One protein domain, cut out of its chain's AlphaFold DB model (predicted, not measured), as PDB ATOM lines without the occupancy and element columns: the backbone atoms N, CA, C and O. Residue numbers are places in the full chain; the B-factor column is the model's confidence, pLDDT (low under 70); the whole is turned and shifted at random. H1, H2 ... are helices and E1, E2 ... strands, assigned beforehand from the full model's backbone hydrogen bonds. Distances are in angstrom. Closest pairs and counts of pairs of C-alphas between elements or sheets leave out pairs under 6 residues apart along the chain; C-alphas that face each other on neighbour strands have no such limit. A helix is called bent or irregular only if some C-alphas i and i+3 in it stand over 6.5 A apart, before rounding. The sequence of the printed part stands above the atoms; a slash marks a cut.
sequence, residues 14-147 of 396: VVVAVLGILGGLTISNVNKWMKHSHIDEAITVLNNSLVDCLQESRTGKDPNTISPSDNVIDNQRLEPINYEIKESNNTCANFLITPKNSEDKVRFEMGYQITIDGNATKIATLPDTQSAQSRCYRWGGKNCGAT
ATOM      1  N   VAL A  14     -51.356  21.175 -63.022       79.12
ATOM      2  CA  VAL A  14     -51.792  22.486 -62.518       79.12
ATOM      3  C   VAL A  14     -52.381  22.368 -61.111       79.12
ATOM      4  O   VAL A  14     -52.014  23.152 -60.236       79.12
ATOM      5  N   VAL A  15     -53.228  21.368 -60.845       82.06
ATOM      6  CA  VAL A  15     -53.807  21.152 -59.507       82.06
ATOM      7  C   VAL A  15     -52.722  20.832 -58.475       82.06
ATOM      8  O   VAL A  15     -52.719  21.415 -57.392       82.06
ATOM      9  N   VAL A  16     -51.756  19.971 -58.809       79.38
ATOM     10  CA  VAL A  16     -50.636  19.641 -57.910       79.38
ATOM     11  C   VAL A  16     -49.742  20.859 -57.659       79.38
ATOM     12  O   VAL A  16     -49.328  21.080 -56.522       79.38
ATOM     13  N   ALA A  17     -49.483  21.690 -58.673       77.50
ATOM     14  CA  ALA A  17     -48.702  22.915 -58.507       77.50
ATOM     15  C   ALA A  17     -49.407  23.930 -57.589       77.50
ATOM     16  O   ALA A  17     -48.781  24.489 -56.688       77.50
ATOM     17  N   VAL A  18     -50.717  24.130 -57.765       76.88
ATOM     18  CA  VAL A  18     -51.515  25.038 -56.926       76.88
ATOM     19  C   VAL A  18     -51.604  24.528 -55.485       76.88
ATOM     20  O   VAL A  18     -51.390  25.303 -54.552       76.88
ATOM     21  N   LEU A  19     -51.842  23.228 -55.283       76.62
ATOM     22  CA  LEU A  19     -51.856  22.618 -53.948       76.62
ATOM     23  C   LEU A  19     -50.476  22.644 -53.278       76.62
ATOM     24  O   LEU A  19     -50.402  22.851 -52.071       76.62
ATOM     25  N   GLY A  20     -49.388  22.493 -54.038       72.44
ATOM     26  CA  GLY A  20     -48.022  22.595 -53.522       72.44
ATOM     27  C   GLY A  20     -47.677  24.005 -53.035       72.44
ATOM     28  O   GLY A  20     -47.136  24.167 -51.941       72.44
ATOM     29  N   ILE A  21     -48.052  25.033 -53.805       71.06
ATOM     30  CA  ILE A  21     -47.849  26.440 -53.422       71.06
ATOM     31  C   ILE A  21     -48.714  26.798 -52.206       71.06
ATOM     32  O   ILE A  21     -48.210  27.375 -51.241       71.06
ATOM     33  N   LEU A  22     -50.000  26.425 -52.212       63.66
ATOM     34  CA  LEU A  22     -50.905  26.683 -51.089       63.66
ATOM     35  C   LEU A  22     -50.462  25.935 -49.827       63.66
ATOM     36  O   LEU A  22     -50.382  26.551 -48.769       63.66
ATOM     37  N   GLY A  23     -50.093  24.656 -49.943       62.31
ATOM     38  CA  GLY A  23     -49.594  23.846 -48.832       62.31
ATOM     39  C   GLY A  23     -48.326  24.425 -48.201       62.31
ATOM     40  O   GLY A  23     -48.221  24.488 -46.976       62.31
ATOM     41  N   GLY A  24     -47.397  24.939 -49.016       61.06
ATOM     42  CA  GLY A  24     -46.197  25.620 -48.524       61.06
ATOM     43  C   GLY A  24     -46.501  26.890 -47.718       61.06
ATOM     44  O   GLY A  24     -45.860  27.147 -46.698       61.06
ATOM     45  N   LEU A  25     -47.512  27.664 -48.128       61.53
ATOM     46  CA  LEU A  25     -47.903  28.914 -47.463       61.53
ATOM     47  C   LEU A  25     -48.770  28.692 -46.213       61.53
ATOM     48  O   LEU A  25     -48.657  29.443 -45.240       61.53
ATOM     49  N   THR A  26     -49.629  27.672 -46.202       62.12
ATOM     50  CA  THR A  26     -50.533  27.408 -45.073       62.12
ATOM     51  C   THR A  26     -49.808  26.762 -43.896       62.12
ATOM     52  O   THR A  26     -50.045  27.151 -42.754       62.12
ATOM     53  N   ILE A  27     -48.880  25.828 -44.139       63.81
ATOM     54  CA  ILE A  27     -48.210  25.066 -43.068       63.81
ATOM     55  C   ILE A  27     -47.325  25.971 -42.192       63.81
ATOM     56  O   ILE A  27     -47.359  25.870 -40.963       63.81
ATOM     57  N   SER A  28     -46.587  26.907 -42.797       66.88
ATOM     58  CA  SER A  28     -45.723  27.847 -42.061       66.88
ATOM     59  C   SER A  28     -46.526  28.765 -41.123       66.88
ATOM     60  O   SER A  28     -46.167  28.964 -39.960       66.88
ATOM     61  N   ASN A  29     -47.676  29.259 -41.594       72.94
ATOM     62  CA  ASN A  29     -48.540  30.142 -40.813       72.94
ATOM     63  C   ASN A  29     -49.275  29.411 -39.677       72.94
ATOM     64  O   ASN A  29     -49.387  29.960 -38.579       72.94
ATOM     65  N   VAL A  30     -49.715  28.165 -39.897       78.19
ATOM     66  CA  VAL A  30     -50.370  27.349 -38.859       78.19
ATOM     67  C   VAL A  30     -49.405  27.036 -37.713       78.19
ATOM     68  O   VAL A  30     -49.767  27.213 -36.552       78.19
ATOM     69  N   ASN A  31     -48.153  26.666 -38.009       80.88
ATOM     70  CA  ASN A  31     -47.145  26.407 -36.973       80.88
ATOM     71  C   ASN A  31     -46.885  27.649 -36.102       80.88
ATOM     72  O   ASN A  31     -46.839  27.570 -34.875       80.88
ATOM     73  N   LYS A  32     -46.781  28.830 -36.724       81.19
ATOM     74  CA  LYS A  32     -46.604  30.093 -35.998       81.19
ATOM     75  C   LYS A  32     -47.803  30.421 -35.099       81.19
ATOM     76  O   LYS A  32     -47.612  30.856 -33.966       81.19
ATOM     77  N   TRP A  33     -49.026  30.192 -35.579       84.69
ATOM     78  CA  TRP A  33     -50.241  30.393 -34.789       84.69
ATOM     79  C   TRP A  33     -50.323  29.430 -33.595       84.69
ATOM     80  O   TRP A  33     -50.598  29.875 -32.483       84.69
ATOM     81  N   MET A  34     -49.967  28.153 -33.783       88.06
ATOM     82  CA  MET A  34     -49.883  27.181 -32.684       88.06
ATOM     83  C   MET A  34     -48.862  27.604 -31.622       88.06
ATOM     84  O   MET A  34     -49.186  27.624 -30.439       88.06
ATOM     85  N   LYS A  35     -47.656  28.037 -32.019       89.69
ATOM     86  CA  LYS A  35     -46.653  28.553 -31.068       89.69
ATOM     87  C   LYS A  35     -47.172  29.741 -30.257       89.69
ATOM     88  O   LYS A  35     -46.915  29.827 -29.061       89.69
ATOM     89  N   HIS A  36     -47.918  30.643 -30.887       90.75
ATOM     90  CA  HIS A  36     -48.554  31.760 -30.193       90.75
ATOM     91  C   HIS A  36     -49.654  31.317 -29.221       90.75
ATOM     92  O   HIS A  36     -49.717  31.853 -28.118       90.75
ATOM     93  N   SER A  37     -50.463  30.320 -29.593       92.44
ATOM     94  CA  SER A  37     -51.450  29.709 -28.695       92.44
ATOM     95  C   SER A  37     -50.782  29.060 -27.480       92.44
ATOM     96  O   SER A  37     -51.241  29.244 -26.361       92.44
ATOM     97  N   HIS A  38     -49.656  28.372 -27.679       95.06
ATOM     98  CA  HIS A  38     -48.899  27.739 -26.595       95.06
ATOM     99  C   HIS A  38     -48.336  28.768 -25.603       95.06
ATOM    100  O   HIS A  38     -48.297  28.507 -24.407       95.06
ATOM    101  N   ILE A  39     -47.926  29.952 -26.074       94.25
ATOM    102  CA  ILE A  39     -47.522  31.060 -25.191       94.25
ATOM    103  C   ILE A  39     -48.719  31.558 -24.371       94.25
ATOM    104  O   ILE A  39     -48.587  31.826 -23.179       94.25
ATOM    105  N   ASP A  40     -49.888  31.690 -24.999       94.06
ATOM    106  CA  ASP A  40     -51.107  32.152 -24.329       94.06
ATOM    107  C   ASP A  40     -51.573  31.134 -23.258       94.06
ATOM    108  O   ASP A  40     -51.999  31.518 -22.164       94.06
ATOM    109  N   GLU A  41     -51.400  29.840 -23.530       94.94
ATOM    110  CA  GLU A  41     -51.622  28.749 -22.578       94.94
ATOM    111  C   GLU A  41     -50.604  28.769 -21.429       94.94
ATOM    112  O   GLU A  41     -51.004  28.780 -20.265       94.94
ATOM    113  N   ALA A  42     -49.306  28.898 -21.726       95.81
ATOM    114  CA  ALA A  42     -48.251  29.021 -20.718       95.81
ATOM    115  C   ALA A  42     -48.504  30.198 -19.756       95.81
ATOM    116  O   ALA A  42     -48.416  30.043 -18.540       95.81
ATOM    117  N   ILE A  43     -48.904  31.359 -20.287       95.31
ATOM    118  CA  ILE A  43     -49.299  32.535 -19.492       95.31
ATOM    119  C   ILE A  43     -50.478  32.214 -18.564       95.31
ATOM    120  O   ILE A  43     -50.527  32.688 -17.427       95.31
ATOM    121  N   THR A  44     -51.450  31.437 -19.037       95.31
ATOM    122  CA  THR A  44     -52.622  31.050 -18.241       95.31
ATOM    123  C   THR A  44     -52.213  30.146 -17.080       95.31
ATOM    124  O   THR A  44     -52.581  30.415 -15.937       95.31
ATOM    125  N   VAL A  45     -51.387  29.135 -17.353       95.31
ATOM    126  CA  VAL A  45     -50.854  28.222 -16.332       95.31
ATOM    127  C   VAL A  45     -50.009  28.986 -15.304       95.31
ATOM    128  O   VAL A  45     -50.192  28.797 -14.104       95.31
ATOM    129  N   LEU A  46     -49.165  29.924 -15.746       96.44
ATOM    130  CA  LEU A  46     -48.365  30.772 -14.859       96.44
ATOM    131  C   LEU A  46     -49.194  31.728 -13.998       96.44
ATOM    132  O   LEU A  46     -48.828  31.993 -12.859       96.44
ATOM    133  N   ASN A  47     -50.302  32.272 -14.510       95.69
ATOM    134  CA  ASN A  47     -51.199  33.077 -13.677       95.69
ATOM    135  C   ASN A  47     -51.822  32.230 -12.564       95.69
ATOM    136  O   ASN A  47     -51.908  32.696 -11.432       95.69
ATOM    137  N   ASN A  48     -52.231  30.997 -12.872       94.88
ATOM    138  CA  ASN A  48     -52.789  30.095 -11.869       94.88
ATOM    139  C   ASN A  48     -51.738  29.716 -10.819       94.88
ATOM    140  O   ASN A  48     -52.036  29.766  -9.629       94.88
ATOM    141  N   SER A  49     -50.506  29.408 -11.239       96.38
ATOM    142  CA  SER A  49     -49.426  29.066 -10.307       96.38
ATOM    143  C   SER A  49     -48.991  30.255  -9.451       96.38
ATOM    144  O   SER A  49     -48.763  30.101  -8.258       96.38
ATOM    145  N   LEU A  50     -48.974  31.465 -10.016       96.00
ATOM    146  CA  LEU A  50     -48.743  32.694  -9.258       96.00
ATOM    147  C   LEU A  50     -49.818  32.904  -8.180       96.00
ATOM    148  O   LEU A  50     -49.500  33.284  -7.056       96.00
ATOM    149  N   VAL A  51     -51.094  32.672  -8.508       94.88
ATOM    150  CA  VAL A  51     -52.189  32.785  -7.532       94.88
ATOM    151  C   VAL A  51     -52.030  31.759  -6.410       94.88
ATOM    152  O   VAL A  51     -52.193  32.132  -5.252       94.88
ATOM    153  N   ASP A  52     -51.681  30.516  -6.739       94.50
ATOM    154  CA  ASP A  52     -51.417  29.439  -5.777       94.50
ATOM    155  C   ASP A  52     -50.280  29.815  -4.809       94.50
ATOM    156  O   ASP A  52     -50.473  29.879  -3.595       94.50
ATOM    157  N   CYS A  53     -49.135  30.242  -5.345       94.81
ATOM    158  CA  CYS A  53     -48.012  30.731  -4.547       94.81
ATOM    159  C   CYS A  53     -48.368  31.934  -3.660       94.81
ATOM    160  O   CYS A  53     -47.939  32.014  -2.508       94.81
ATOM    161  N   LEU A  54     -49.158  32.886  -4.170       93.88
ATOM    162  CA  LEU A  54     -49.615  34.032  -3.382       93.88
ATOM    163  C   LEU A  54     -50.572  33.615  -2.260       93.88
ATOM    164  O   LEU A  54     -50.573  34.243  -1.202       93.88
ATOM    165  N   GLN A  55     -51.398  32.588  -2.468       92.94
ATOM    166  CA  GLN A  55     -52.261  32.044  -1.420       92.94
ATOM    167  C   GLN A  55     -51.433  31.382  -0.320       92.94
ATOM    168  O   GLN A  55     -51.625  31.706   0.850       92.94
ATOM    169  N   GLU A  56     -50.467  30.544  -0.686       91.88
ATOM    170  CA  GLU A  56     -49.558  29.900   0.263       91.88
ATOM    171  C   GLU A  56     -48.728  30.931   1.043       91.88
ATOM    172  O   GLU A  56     -48.666  30.881   2.272       91.88
ATOM    173  N   SER A  57     -48.191  31.952   0.370       89.44
ATOM    174  CA  SER A  57     -47.470  33.049   1.027       89.44
ATOM    175  C   SER A  57     -48.344  33.807   2.040       89.44
ATOM    176  O   SER A  57     -47.897  34.110   3.147       89.44
ATOM    177  N   ARG A  58     -49.633  34.029   1.739       87.81
ATOM    178  CA  ARG A  58     -50.589  34.653   2.678       87.81
ATOM    179  C   ARG A  58     -50.872  33.814   3.924       87.81
ATOM    180  O   ARG A  58     -51.326  34.371   4.919       87.81
ATOM    181  N   THR A  59     -50.601  32.508   3.896       88.94
ATOM    182  CA  THR A  59     -50.700  31.645   5.089       88.94
ATOM    183  C   THR A  59     -49.489  31.769   6.021       88.94
ATOM    184  O   THR A  59     -49.435  31.100   7.048       88.94
ATOM    185  N   GLY A  60     -48.528  32.643   5.693       82.38
ATOM    186  CA  GLY A  60     -47.317  32.880   6.479       82.38
ATOM    187  C   GLY A  60     -46.127  32.014   6.063       82.38
ATOM    188  O   GLY A  60     -45.089  32.058   6.722       82.38
ATOM    189  N   LYS A  61     -46.251  31.235   4.981       88.12
ATOM    190  CA  LYS A  61     -45.140  30.442   4.443       88.12
ATOM    191  C   LYS A  61     -44.173  31.317   3.653       88.12
ATOM    192  O   LYS A  61     -44.576  32.233   2.938       88.12
ATOM    193  N   ASP A  62     -42.887  31.010   3.778       88.94
ATOM    194  CA  ASP A  62     -41.819  31.723   3.086       88.94
ATOM    195  C   ASP A  62     -41.783  31.332   1.597       88.94
ATOM    196  O   ASP A  62     -41.575  30.144   1.319       88.94
ATOM    197  N   PRO A  63     -41.936  32.277   0.645       90.88
ATOM    198  CA  PRO A  63     -41.882  32.003  -0.793       90.88
ATOM    199  C   PRO A  63     -40.621  31.260  -1.252       90.88
ATOM    200  O   PRO A  63     -40.667  30.569  -2.268       90.88
ATOM    201  N   ASN A  64     -39.508  31.370  -0.518       89.31
ATOM    202  CA  ASN A  64     -38.261  30.666  -0.829       89.31
ATOM    203  C   ASN A  64     -38.317  29.167  -0.513       89.31
ATOM    204  O   ASN A  64     -37.525  28.392  -1.039       89.31
ATOM    205  N   THR A  65     -39.241  28.757   0.355       89.75
ATOM    206  CA  THR A  65     -39.359  27.375   0.858       89.75
ATOM    207  C   THR A  65     -40.533  26.608   0.260       89.75
ATOM    208  O   THR A  65     -40.678  25.412   0.505       89.75
ATOM    209  N   ILE A  66     -41.380  27.287  -0.513       92.44
ATOM    210  CA  ILE A  66     -42.550  26.704  -1.166       92.44
ATOM    211  C   ILE A  66     -42.392  26.756  -2.687       92.44
ATOM    212  O   ILE A  66     -41.788  27.676  -3.236       92.44
ATOM    213  N   SER A  67     -42.982  25.777  -3.361       93.19
ATOM    214  CA  SER A  67     -43.103  25.710  -4.819       93.19
ATOM    215  C   SER A  67     -44.581  25.695  -5.200       93.19
ATOM    216  O   SER A  67     -45.409  25.299  -4.370       93.19
ATOM    217  N   PRO A  68     -44.934  26.112  -6.427       92.94
ATOM    218  CA  PRO A  68     -46.303  25.974  -6.898       92.94
ATOM    219  C   PRO A  68     -46.759  24.515  -6.853       92.94
ATOM    220  O   PRO A  68     -45.955  23.610  -7.066       92.94
ATOM    221  N   SER A  69     -48.049  24.281  -6.622       92.38
ATOM    222  CA  SER A  69     -48.598  22.929  -6.620       92.38
ATOM    223  C   SER A  69     -48.429  22.242  -7.981       92.38
ATOM    224  O   SER A  69     -48.834  22.791  -9.011       92.38
ATOM    225  N   ASP A  70     -47.968  20.987  -7.968       91.56
ATOM    226  CA  ASP A  70     -47.897  20.120  -9.158       91.56
ATOM    227  C   ASP A  70     -49.270  19.961  -9.847       91.56
ATOM    228  O   ASP A  70     -49.374  19.776 -11.059       91.56
ATOM    229  N   ASN A  71     -50.368  20.110  -9.093       90.50
ATOM    230  CA  ASN A  71     -51.724  20.095  -9.648       90.50
ATOM    231  C   ASN A  71     -52.033  21.318 -10.525       90.50
ATOM    232  O   ASN A  71     -52.973  21.284 -11.325       90.50
ATOM    233  N   VAL A  72     -51.292  22.410 -10.346       91.00
ATOM    234  CA  VAL A  72     -51.465  23.672 -11.067       91.00
ATOM    235  C   VAL A  72     -50.474  23.756 -12.220       91.00
ATOM    236  O   VAL A  72     -50.879  24.064 -13.345       91.00
ATOM    237  N   ILE A  73     -49.203  23.451 -11.961       94.00
ATOM    238  CA  ILE A  73     -48.127  23.501 -12.948       94.00
ATOM    239  C   ILE A  73     -47.102  22.398 -12.680       94.00
ATOM    240  O   ILE A  73     -46.539  22.306 -11.598       94.00
ATOM    241  N   ASP A  74     -46.834  21.590 -13.697       94.50
ATOM    242  CA  ASP A  74     -45.794  20.567 -13.696       94.50
ATOM    243  C   ASP A  74     -45.224  20.413 -15.117       94.50
ATOM    244  O   ASP A  74     -45.753  20.952 -16.099       94.50
ATOM    245  N   ASN A  75     -44.131  19.662 -15.254       93.69
ATOM    246  CA  ASN A  75     -43.538  19.412 -16.568       93.69
ATOM    247  C   ASN A  75     -44.460  18.597 -17.491       93.69
ATOM    248  O   ASN A  75     -44.368  18.749 -18.708       93.69
ATOM    249  N   GLN A  76     -45.381  17.793 -16.947       93.50
ATOM    250  CA  GLN A  76     -46.339  17.020 -17.741       93.50
ATOM    251  C   GLN A  76     -47.353  17.929 -18.460       93.50
ATOM    252  O   GLN A  76     -47.732  17.655 -19.599       93.50
ATOM    253  N   ARG A  77     -47.766  19.033 -17.831       92.81
ATOM    254  CA  ARG A  77     -48.650  20.061 -18.406       92.81
ATOM    255  C   ARG A  77     -47.919  21.009 -19.347       92.81
ATOM    256  O   ARG A  77     -48.513  21.479 -20.314       92.81
ATOM    257  N   LEU A  78     -46.649  21.307 -19.075       95.06
ATOM    258  CA  LEU A  78     -45.849  22.220 -19.901       95.06
ATOM    259  C   LEU A  78     -45.277  21.550 -21.161       95.06
ATOM    260  O   LEU A  78     -45.050  22.215 -22.176       95.06
ATOM    261  N   GLU A  79     -45.076  20.233 -21.135       94.06
ATOM    262  CA  GLU A  79     -44.494  19.488 -22.248       94.06
ATOM    263  C   GLU A  79     -45.287  19.600 -23.566       94.06
ATOM    264  O   GLU A  79     -44.661  19.941 -24.577       94.06
ATOM    265  N   PRO A  80     -46.625  19.420 -23.604       94.19
ATOM    266  CA  PRO A  80     -47.416  19.584 -24.828       94.19
ATOM    267  C   PRO A  80     -47.281  20.972 -25.464       94.19
ATOM    268  O   PRO A  80     -47.337  21.114 -26.688       94.19
ATOM    269  N   ILE A  81     -47.047  22.001 -24.641       94.69
ATOM    270  CA  ILE A  81     -46.859  23.378 -25.104       94.69
ATOM    271  C   ILE A  81     -45.396  23.743 -25.398       94.69
ATOM    272  O   ILE A  81     -45.132  24.846 -25.893       94.69
ATOM    273  N   ASN A  82     -44.477  22.785 -25.237       95.19
ATOM    274  CA  ASN A  82     -43.035  22.882 -25.469       95.19
ATOM    275  C   ASN A  82     -42.311  23.838 -24.503       95.19
ATOM    276  O   ASN A  82     -41.403  24.573 -24.906       95.19
ATOM    277  N   TYR A  83     -42.728  23.805 -23.239       96.31
ATOM    278  CA  TYR A  83     -42.099  24.473 -22.105       96.31
ATOM    279  C   TYR A  83     -41.652  23.449 -21.053       96.31
ATOM    280  O   TYR A  83     -42.122  22.311 -21.037       96.31
ATOM    281  N   GLU A  84     -40.757  23.867 -20.166       96.31
ATOM    282  CA  GLU A  84     -40.358  23.132 -18.966       96.31
ATOM    283  C   GLU A  84     -40.057  24.099 -17.817       96.31
ATOM    284  O   GLU A  84     -39.729  25.267 -18.044       96.31
ATOM    285  N   ILE A  85     -40.199  23.621 -16.582       96.19
ATOM    286  CA  ILE A  85     -39.803  24.361 -15.383       96.19
ATOM    287  C   ILE A  85     -38.278  24.437 -15.347       96.19
ATOM    288  O   ILE A  85     -37.590  23.429 -15.491       96.19
ATOM    289  N   LYS A  86     -37.747  25.636 -15.119       93.44
ATOM    290  CA  LYS A  86     -36.311  25.852 -14.958       93.44
ATOM    291  C   LYS A  86     -35.877  25.367 -13.575       93.44
ATOM    292  O   LYS A  86     -36.288  25.940 -12.571       93.44
ATOM    293  N   GLU A  87     -35.032  24.338 -13.513       87.50
ATOM    294  CA  GLU A  87     -34.653  23.678 -12.248       87.50
ATOM    295  C   GLU A  87     -34.071  24.634 -11.196       87.50
ATOM    296  O   GLU A  87     -34.363  24.496 -10.012       87.50
ATOM    297  N   SER A  88     -33.295  25.637 -11.616       85.81
ATOM    298  CA  SER A  88     -32.705  26.638 -10.717       85.81
ATOM    299  C   SER A  88     -33.704  27.676 -10.186       85.81
ATOM    300  O   SER A  88     -33.353  28.486  -9.332       85.81
ATOM    301  N   ASN A  89     -34.927  27.699 -10.721       86.88
ATOM    302  CA  ASN A  89     -35.941  28.726 -10.492       86.88
ATOM    303  C   ASN A  89     -37.327  28.064 -10.419       86.88
ATOM    304  O   ASN A  89     -38.196  28.312 -11.259       86.88
ATOM    305  N   ASN A  90     -37.506  27.176  -9.442       91.56
ATOM    306  CA  ASN A  90     -38.714  26.370  -9.249       91.56
ATOM    307  C   ASN A  90     -39.446  26.657  -7.921       91.56
ATOM    308  O   ASN A  90     -40.377  25.934  -7.561       91.56
ATOM    309  N   THR A  91     -39.050  27.701  -7.191       93.62
ATOM    310  CA  THR A  91     -39.708  28.142  -5.950       93.62
ATOM    311  C   THR A  91     -40.660  29.299  -6.227       93.62
ATOM    312  O   THR A  91     -40.530  30.001  -7.226       93.62
ATOM    313  N   CYS A  92     -41.618  29.548  -5.336       93.81
ATOM    314  CA  CYS A  92     -42.538  30.677  -5.467       93.81
ATOM    315  C   CYS A  92     -41.822  32.037  -5.403       93.81
ATOM    316  O   CYS A  92     -42.295  33.003  -6.003       93.81
ATOM    317  N   ALA A  93     -40.685  32.121  -4.703       92.19
ATOM    318  CA  ALA A  93     -39.848  33.317  -4.673       92.19
ATOM    319  C   ALA A  93     -39.298  33.674  -6.057       92.19
ATOM    320  O   ALA A  93     -39.199  34.853  -6.397       92.19
ATOM    321  N   ASN A  94     -38.968  32.665  -6.865       92.25
ATOM    322  CA  ASN A  94     -38.425  32.842  -8.200       92.25
ATOM    323  C   ASN A  94     -38.775  31.634  -9.071       92.25
ATOM    324  O   ASN A  94     -38.062  30.629  -9.071       92.25
ATOM    325  N   PHE A  95     -39.872  31.754  -9.815       95.06
ATOM    326  CA  PHE A  95     -40.403  30.689 -10.652       95.06
ATOM    327  C   PHE A  95     -40.272  31.049 -12.129       95.06
ATOM    328  O   PHE A  95     -40.819  32.066 -12.563       95.06
ATOM    329  N   LEU A  96     -39.602  30.211 -12.920       94.69
ATOM    330  CA  LEU A  96     -39.412  30.414 -14.356       94.69
ATOM    331  C   LEU A  96     -39.739  29.151 -15.154       94.69
ATOM    332  O   LEU A  96     -39.392  28.036 -14.767       94.69
ATOM    333  N   ILE A  97     -40.339  29.353 -16.325       96.00
ATOM    334  CA  ILE A  97     -40.436  28.336 -17.372       96.00
ATOM    335  C   ILE A  97     -39.608  28.760 -18.577       96.00
ATOM    336  O   ILE A  97     -39.589  29.935 -18.957       96.00
ATOM    337  N   THR A  98     -38.958  27.791 -19.207       95.06
ATOM    338  CA  THR A  98     -38.129  27.995 -20.395       95.06
ATOM    339  C   THR A  98     -38.642  27.142 -21.558       95.06
ATOM    340  O   THR A  98     -39.233  26.082 -21.326       95.06
ATOM    341  N   PRO A  99     -38.507  27.583 -22.821       94.94
ATOM    342  CA  PRO A  99     -38.827  26.737 -23.963       94.94
ATOM    343  C   PRO A  99     -37.918  25.500 -23.999       94.94
ATOM    344  O   PRO A  99     -36.701  25.635 -23.920       94.94
ATOM    345  N   LYS A 100     -38.483  24.307 -24.233       93.38
ATOM    346  CA  LYS A 100     -37.693  23.060 -24.367       93.38
ATOM    347  C   LYS A 100     -36.693  23.093 -25.529       93.38
ATOM    348  O   LYS A 100     -35.696  22.380 -25.533       93.38
ATOM    349  N   ASN A 101     -37.000  23.878 -26.563       90.00
ATOM    350  CA  ASN A 101     -36.125  24.062 -27.713       90.00
ATOM    351  C   ASN A 101     -35.461  25.440 -27.630       90.00
ATOM    352  O   ASN A 101     -36.133  26.455 -27.822       90.00
ATOM    353  N   SER A 102     -34.149  25.454 -27.403       81.88
ATOM    354  CA  SER A 102     -33.326  26.666 -27.326       81.88
ATOM    355  C   SER A 102     -33.239  27.443 -28.646       81.88
ATOM    356  O   SER A 102     -32.923  28.628 -28.632       81.88
ATOM    357  N   GLU A 103     -33.560  26.821 -29.784       83.81
ATOM    358  CA  GLU A 103     -33.614  27.478 -31.096       83.81
ATOM    359  C   GLU A 103     -34.987  28.116 -31.401       83.81
ATOM    360  O   GLU A 103     -35.201  28.677 -32.483       83.81
ATOM    361  N   ASP A 104     -35.963  28.025 -30.488       84.19
ATOM    362  CA  ASP A 104     -37.294  28.583 -30.716       84.19
ATOM    363  C   ASP A 104     -37.314  30.114 -30.603       84.19
ATOM    364  O   ASP A 104     -37.421  30.680 -29.527       84.19
ATOM    365  N   LYS A 105     -37.323  30.794 -31.751       84.56
ATOM    366  CA  LYS A 105     -37.365  32.268 -31.847       84.56
ATOM    367  C   LYS A 105     -38.718  32.911 -31.499       84.56
ATOM    368  O   LYS A 105     -38.865  34.136 -31.556       84.56
ATOM    369  N   VAL A 106     -39.757  32.105 -31.262       88.75
ATOM    370  CA  VAL A 106     -41.118  32.594 -30.968       88.75
ATOM    371  C   VAL A 106     -41.447  32.453 -29.486       88.75
ATOM    372  O   VAL A 106     -42.037  33.368 -28.915       88.75
ATOM    373  N   ARG A 107     -41.092  31.322 -28.873       92.25
ATOM    374  CA  ARG A 107     -41.246  31.102 -27.430       92.25
ATOM    375  C   ARG A 107     -40.091  31.772 -26.686       92.25
ATOM    376  O   ARG A 107     -39.003  31.912 -27.221       92.25
ATOM    377  N   PHE A 108     -40.344  32.209 -25.464       93.12
ATOM    378  CA  PHE A 108     -39.365  32.903 -24.627       93.12
ATOM    379  C   PHE A 108     -39.509  32.456 -23.175       93.12
ATOM    380  O   PHE A 108     -40.567  31.945 -22.794       93.12
ATOM    381  N   GLU A 109     -38.445  32.632 -22.395       94.00
ATOM    382  CA  GLU A 109     -38.437  32.357 -20.959       94.00
ATOM    383  C   GLU A 109     -39.326  33.378 -20.251       94.00
ATOM    384  O   GLU A 109     -39.278  34.576 -20.539       94.00
ATOM    385  N   MET A 110     -40.168  32.911 -19.338       95.31
ATOM    386  CA  MET A 110     -41.061  33.783 -18.592       95.31
ATOM    387  C   MET A 110     -41.421  33.180 -17.242       95.31
ATOM    388  O   MET A 110     -41.359  31.971 -17.044       95.31
ATOM    389  N   GLY A 111     -41.827  34.031 -16.313       95.25
ATOM    390  CA  GLY A 111     -42.269  33.599 -15.001       95.25
ATOM    391  C   GLY A 111     -42.476  34.774 -14.065       95.25
ATOM    392  O   GLY A 111     -42.861  35.864 -14.506       95.25
ATOM    393  N   TYR A 112     -42.268  34.556 -12.774       94.81
ATOM    394  CA  TYR A 112     -42.524  35.557 -11.750       94.81
ATOM    395  C   TYR A 112     -41.596  35.414 -10.548       94.81
ATOM    396  O   TYR A 112     -41.000  34.370 -10.305       94.81
ATOM    397  N   GLN A 113     -41.526  36.490  -9.777       92.50
ATOM    398  CA  GLN A 113     -40.862  36.553  -8.488       92.50
ATOM    399  C   GLN A 113     -41.854  37.044  -7.442       92.50
ATOM    400  O   GLN A 113     -42.628  37.964  -7.718       92.50
ATOM    401  N   ILE A 114     -41.836  36.442  -6.258       92.19
ATOM    402  CA  ILE A 114     -42.667  36.853  -5.126       92.19
ATOM    403  C   ILE A 114     -41.739  37.187  -3.971       92.19
ATOM    404  O   ILE A 114     -41.010  36.327  -3.484       92.19
ATOM    405  N   THR A 115     -41.768  38.437  -3.519       89.00
ATOM    406  CA  THR A 115     -41.024  38.815  -2.317       89.00
ATOM    407  C   THR A 115     -41.735  38.306  -1.071       89.00
ATOM    408  O   THR A 115     -42.939  38.043  -1.073       89.00
ATOM    409  N   ILE A 116     -41.007  38.234   0.038       86.44
ATOM    410  CA  ILE A 116     -41.551  37.792   1.324       86.44
ATOM    411  C   ILE A 116     -42.660  38.707   1.877       86.44
ATOM    412  O   ILE A 116     -43.500  38.268   2.657       86.44
ATOM    413  N   ASP A 117     -42.703  39.962   1.415       81.94
ATOM    414  CA  ASP A 117     -43.769  40.934   1.687       81.94
ATOM    415  C   ASP A 117     -45.033  40.691   0.820       81.94
ATOM    416  O   ASP A 117     -46.013  41.431   0.921       81.94
ATOM    417  N   GLY A 118     -45.029  39.671  -0.046       85.75
ATOM    418  CA  GLY A 118     -46.153  39.289  -0.905       85.75
ATOM    419  C   GLY A 118     -46.261  40.084  -2.210       85.75
ATOM    420  O   GLY A 118     -47.293  40.017  -2.884       85.75
ATOM    421  N   ASN A 119     -45.222  40.837  -2.588       88.62
ATOM    422  CA  ASN A 119     -45.209  41.567  -3.853       88.62
ATOM    423  C   ASN A 119     -44.809  40.635  -4.995       88.62
ATOM    424  O   ASN A 119     -43.712  40.084  -4.999       88.62
ATOM    425  N   ALA A 120     -45.692  40.503  -5.984       91.94
ATOM    426  CA  ALA A 120     -45.445  39.707  -7.177       91.94
ATOM    427  C   ALA A 120     -44.953  40.569  -8.343       91.94
ATOM    428  O   ALA A 120     -45.594  41.552  -8.721       91.94
ATOM    429  N   THR A 121     -43.873  40.129  -8.980       93.06
ATOM    430  CA  THR A 121     -43.317  40.734 -10.189       93.06
ATOM    431  C   THR A 121     -43.289  39.703 -11.306       93.06
ATOM    432  O   THR A 121     -42.675  38.654 -11.169       93.06
ATOM    433  N   LYS A 122     -43.933  40.000 -12.436       94.25
ATOM    434  CA  LYS A 122     -43.864  39.165 -13.645       94.25
ATOM    435  C   LYS A 122     -42.643  39.548 -14.471       94.25
ATOM    436  O   LYS A 122     -42.398  40.740 -14.654       94.25
ATOM    437  N   ILE A 123     -41.921  38.557 -14.982       93.75
ATOM    438  CA  ILE A 123     -40.682  38.724 -15.752       93.75
ATOM    439  C   ILE A 123     -40.702  37.853 -17.013       93.75
ATOM    440  O   ILE A 123     -41.343  36.799 -17.038       93.75
ATOM    441  N   ALA A 124     -40.042  38.314 -18.076       93.69
ATOM    442  CA  ALA A 124     -39.861  37.555 -19.314       93.69
ATOM    443  C   ALA A 124     -38.631  38.024 -20.095       93.69
ATOM    444  O   ALA A 124     -38.289  39.206 -20.063       93.69
ATOM    445  N   THR A 125     -38.016  37.120 -20.855       91.69
ATOM    446  CA  THR A 125     -36.958  37.464 -21.810       91.69
ATOM    447  C   THR A 125     -37.557  37.983 -23.115       91.69
ATOM    448  O   THR A 125     -38.643  37.574 -23.531       91.69
ATOM    449  N   LEU A 126     -36.874  38.937 -23.754       90.00
ATOM    450  CA  LEU A 126     -37.347  39.525 -25.004       90.00
ATOM    451  C   LEU A 126     -37.212  38.496 -26.140       90.00
ATOM    452  O   LEU A 126     -36.097  38.048 -26.398       90.00
ATOM    453  N   PRO A 127     -38.297  38.131 -26.845       88.19
ATOM    454  CA  PRO A 127     -38.202  37.214 -27.974       88.19
ATOM    455  C   PRO A 127     -37.642  37.898 -29.228       88.19
ATOM    456  O   PRO A 127     -37.957  39.057 -29.518       88.19
ATOM    457  N   ASP A 128     -36.931  37.122 -30.049       83.44
ATOM    458  CA  ASP A 128     -36.327  37.564 -31.318       83.44
ATOM    459  C   ASP A 128     -37.349  38.035 -32.365       83.44
ATOM    460  O   ASP A 128     -37.025  38.782 -33.290       83.44
ATOM    461  N   THR A 129     -38.599  37.569 -32.271       84.62
ATOM    462  CA  THR A 129     -39.630  37.848 -33.275       84.62
ATOM    463  C   THR A 129     -40.610  38.928 -32.823       84.62
ATOM    464  O   THR A 129     -41.270  38.809 -31.790       84.62
ATOM    465  N   GLN A 130     -40.829  39.936 -33.678       84.50
ATOM    466  CA  GLN A 130     -41.786  41.030 -33.439       84.50
ATOM    467  C   GLN A 130     -43.194  40.534 -33.060       84.50
ATOM    468  O   GLN A 130     -43.885  41.131 -32.239       84.50
ATOM    469  N   SER A 131     -43.625  39.411 -33.641       82.19
ATOM    470  CA  SER A 131     -44.935  38.806 -33.369       82.19
ATOM    471  C   SER A 131     -45.075  38.209 -31.965       82.19
ATOM    472  O   SER A 131     -46.198  38.056 -31.485       82.19
ATOM    473  N   ALA A 132     -43.967  37.845 -31.314       88.38
ATOM    474  CA  ALA A 132     -43.954  37.329 -29.947       88.38
ATOM    475  C   ALA A 132     -43.743  38.437 -28.901       88.38
ATOM    476  O   ALA A 132     -44.219  38.301 -27.775       88.38
ATOM    477  N   GLN A 133     -43.117  39.558 -29.277       91.75
ATOM    478  CA  GLN A 133     -42.871  40.687 -28.370       91.75
ATOM    479  C   GLN A 133     -44.156  41.220 -27.729       91.75
ATOM    480  O   GLN A 133     -44.182  41.473 -26.528       91.75
ATOM    481  N   SER A 134     -45.258  41.315 -28.482       90.38
ATOM    482  CA  SER A 134     -46.547  41.765 -27.932       90.38
ATOM    483  C   SER A 134     -47.044  40.889 -26.774       90.38
ATOM    484  O   SER A 134     -47.631  41.402 -25.824       90.38
ATOM    485  N   ARG A 135     -46.772  39.579 -26.808       92.88
ATOM    486  CA  ARG A 135     -47.121  38.637 -25.731       92.88
ATOM    487  C   ARG A 135     -46.173  38.747 -24.548       92.88
ATOM    488  O   ARG A 135     -46.636  38.693 -23.414       92.88
ATOM    489  N   CYS A 136     -44.888  38.961 -24.815       93.94
ATOM    490  CA  CYS A 136     -43.903  39.232 -23.775       93.94
ATOM    491  C   CYS A 136     -44.279  40.494 -22.984       93.94
ATOM    492  O   CYS A 136     -44.420  40.422 -21.763       93.94
ATOM    493  N   TYR A 137     -44.594  41.603 -23.661       93.25
ATOM    494  CA  TYR A 137     -45.084  42.820 -23.003       93.25
ATOM    495  C   TYR A 137     -46.434  42.622 -22.304       93.25
ATOM    496  O   TYR A 137     -46.665  43.207 -21.250       93.25
ATOM    497  N   ARG A 138     -47.324  41.771 -22.830       92.44
ATOM    498  CA  ARG A 138     -48.598  41.451 -22.161       92.44
ATOM    499  C   ARG A 138     -48.402  40.674 -20.853       92.44
ATOM    500  O   ARG A 138     -49.210  40.829 -19.943       92.44
ATOM    501  N   TRP A 139     -47.367  39.838 -20.760       94.12
ATOM    502  CA  TRP A 139     -47.029  39.101 -19.540       94.12
ATOM    503  C   TRP A 139     -46.183  39.932 -18.568       94.12
ATOM    504  O   TRP A 139     -46.625  40.223 -17.458       94.12
ATOM    505  N   GLY A 140     -44.970  40.300 -18.988       91.00
ATOM    506  CA  GLY A 140     -43.960  40.937 -18.143       91.00
ATOM    507  C   GLY A 140     -44.104  42.455 -18.040       91.00
ATOM    508  O   GLY A 140     -43.431  43.077 -17.220       91.00
ATOM    509  N   GLY A 141     -44.959  43.083 -18.854       92.38
ATOM    510  CA  GLY A 141     -45.089  44.538 -18.892       92.38
ATOM    511  C   GLY A 141     -43.740  45.198 -19.169       92.38
ATOM    512  O   GLY A 141     -43.038  44.835 -20.111       92.38
ATOM    513  N   LYS A 142     -43.350  46.127 -18.293       89.81
ATOM    514  CA  LYS A 142     -42.042  46.800 -18.335       89.81
ATOM    515  C   LYS A 142     -40.841  45.870 -18.094       89.81
ATOM    516  O   LYS A 142     -39.728  46.268 -18.399       89.81
ATOM    517  N   ASN A 143     -41.064  44.664 -17.566       91.44
ATOM    518  CA  ASN A 143     -40.019  43.675 -17.282       91.44
ATOM    519  C   ASN A 143     -39.866  42.634 -18.407       91.44
ATOM    520  O   ASN A 143     -39.188  41.624 -18.228       91.44
ATOM    521  N   CYS A 144     -40.538  42.826 -19.544       92.94
ATOM    522  CA  CYS A 144     -40.247  42.072 -20.759       92.94
ATOM    523  C   CYS A 144     -38.912  42.560 -21.339       92.94
ATOM    524  O   CYS A 144     -38.812  43.717 -21.748       92.94
ATOM    525  N   GLY A 145     -37.905  41.685 -21.377       88.31
ATOM    526  CA  GLY A 145     -36.545  42.068 -21.754       88.31
ATOM    527  C   GLY A 145     -35.852  42.907 -20.687       88.31
ATOM    528  O   GLY A 145     -35.164  43.863 -21.036       88.31
ATOM    529  N   ALA A 146     -36.084  42.589 -19.409       85.06
ATOM    530  CA  ALA A 146     -35.472  43.315 -18.304       85.06
ATOM    531  C   ALA A 146     -33.941  43.360 -18.450       85.06
ATOM    532  O   ALA A 146     -33.313  42.341 -18.746       85.06
ATOM    533  N   THR A 147     -33.350  44.541 -18.255       80.75
ATOM    534  CA  THR A 147     -31.889  44.700 -18.255       80.75
ATOM    535  C   THR A 147     -31.275  44.007 -17.038       80.75
ATOM    536  O   THR A 147     -31.962  43.772 -16.041       80.75
TER     537      THR A 147
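This is residues 14 to 147 of the 396 residues of an uncharacterized protein of Prochlorococcus marinus XMU1408 (UniProt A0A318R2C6). One very long helix, H1, packs with its later part on one face of a four-stranded sheet, while its residues 14 to 31 stick out as a free arm. The short helix H3 covers the edge strand E4 on the same face, and tiny H2 sits near the other edge. The 134 printed residues run H1, H2, E1, E2, E3, E4, H3; the antiparallel sheet, in that strand order, is a meander, each strand the neighbour of the one before, and the class is mixed. The whole is loose, with a radius of gyration of the C-alphas of 17.6 A and spans of 70 by 31 by 20 A.

H1, residues 14 to 58, is over E3, residues 110 to 114, at a height over the sheet of 8.2 A; their closest C-alphas, Leu 46 and Gly 111, are 6.7 A apart. H2, residues 75 to 78, stands at the sheet's level; its C-alpha 75 is 5.4 A from C-alpha 84 of E1, residues 83 to 91, their closest. E1 and E2, residues 94 to 99, form a hairpin, with N 84 and O 98 2.9 A apart. E2 and E3 form another, with N 95 and O 112 at 2.9 A. E3 and E4, residues 120 to 124, form a third, with N 113 and O 121 at 2.8 A. H3, residues 130 to 143, is over E4; their closest C-alphas, Ile 123 and Gly 140, are 4.6 A apart. H3 touches H1 at its residues 36 to 43 alone, the same way at a shallow tilt of 8 degrees, closest at C-alphas 43 and 139, 6.9 A. O i to N i+4 pairs are within hydrogen-bond range in 39 of 41 cases in H1 and 6 of 10 in H3; H2 is too short for one.

H1 begins at C-alpha 14 (-51.792, 22.486, -62.518) and spans 66.3 A. E1 spans 16.7 A and bends by 97 degrees at residue 88; E2 spans 16.9 A. H3 spans 16.5 A to C-alpha 143 (-40.019, 43.675, -17.282) and is irregular, C-alphas 139 and 142 being 9.3 A apart.

Without residues 14 to 31 the body spans 42 by 30 by 21 A. The printed part has no cut; the link from H1 to H2 is long, 16 residues. Residues 22 to 28 have pLDDT under 70.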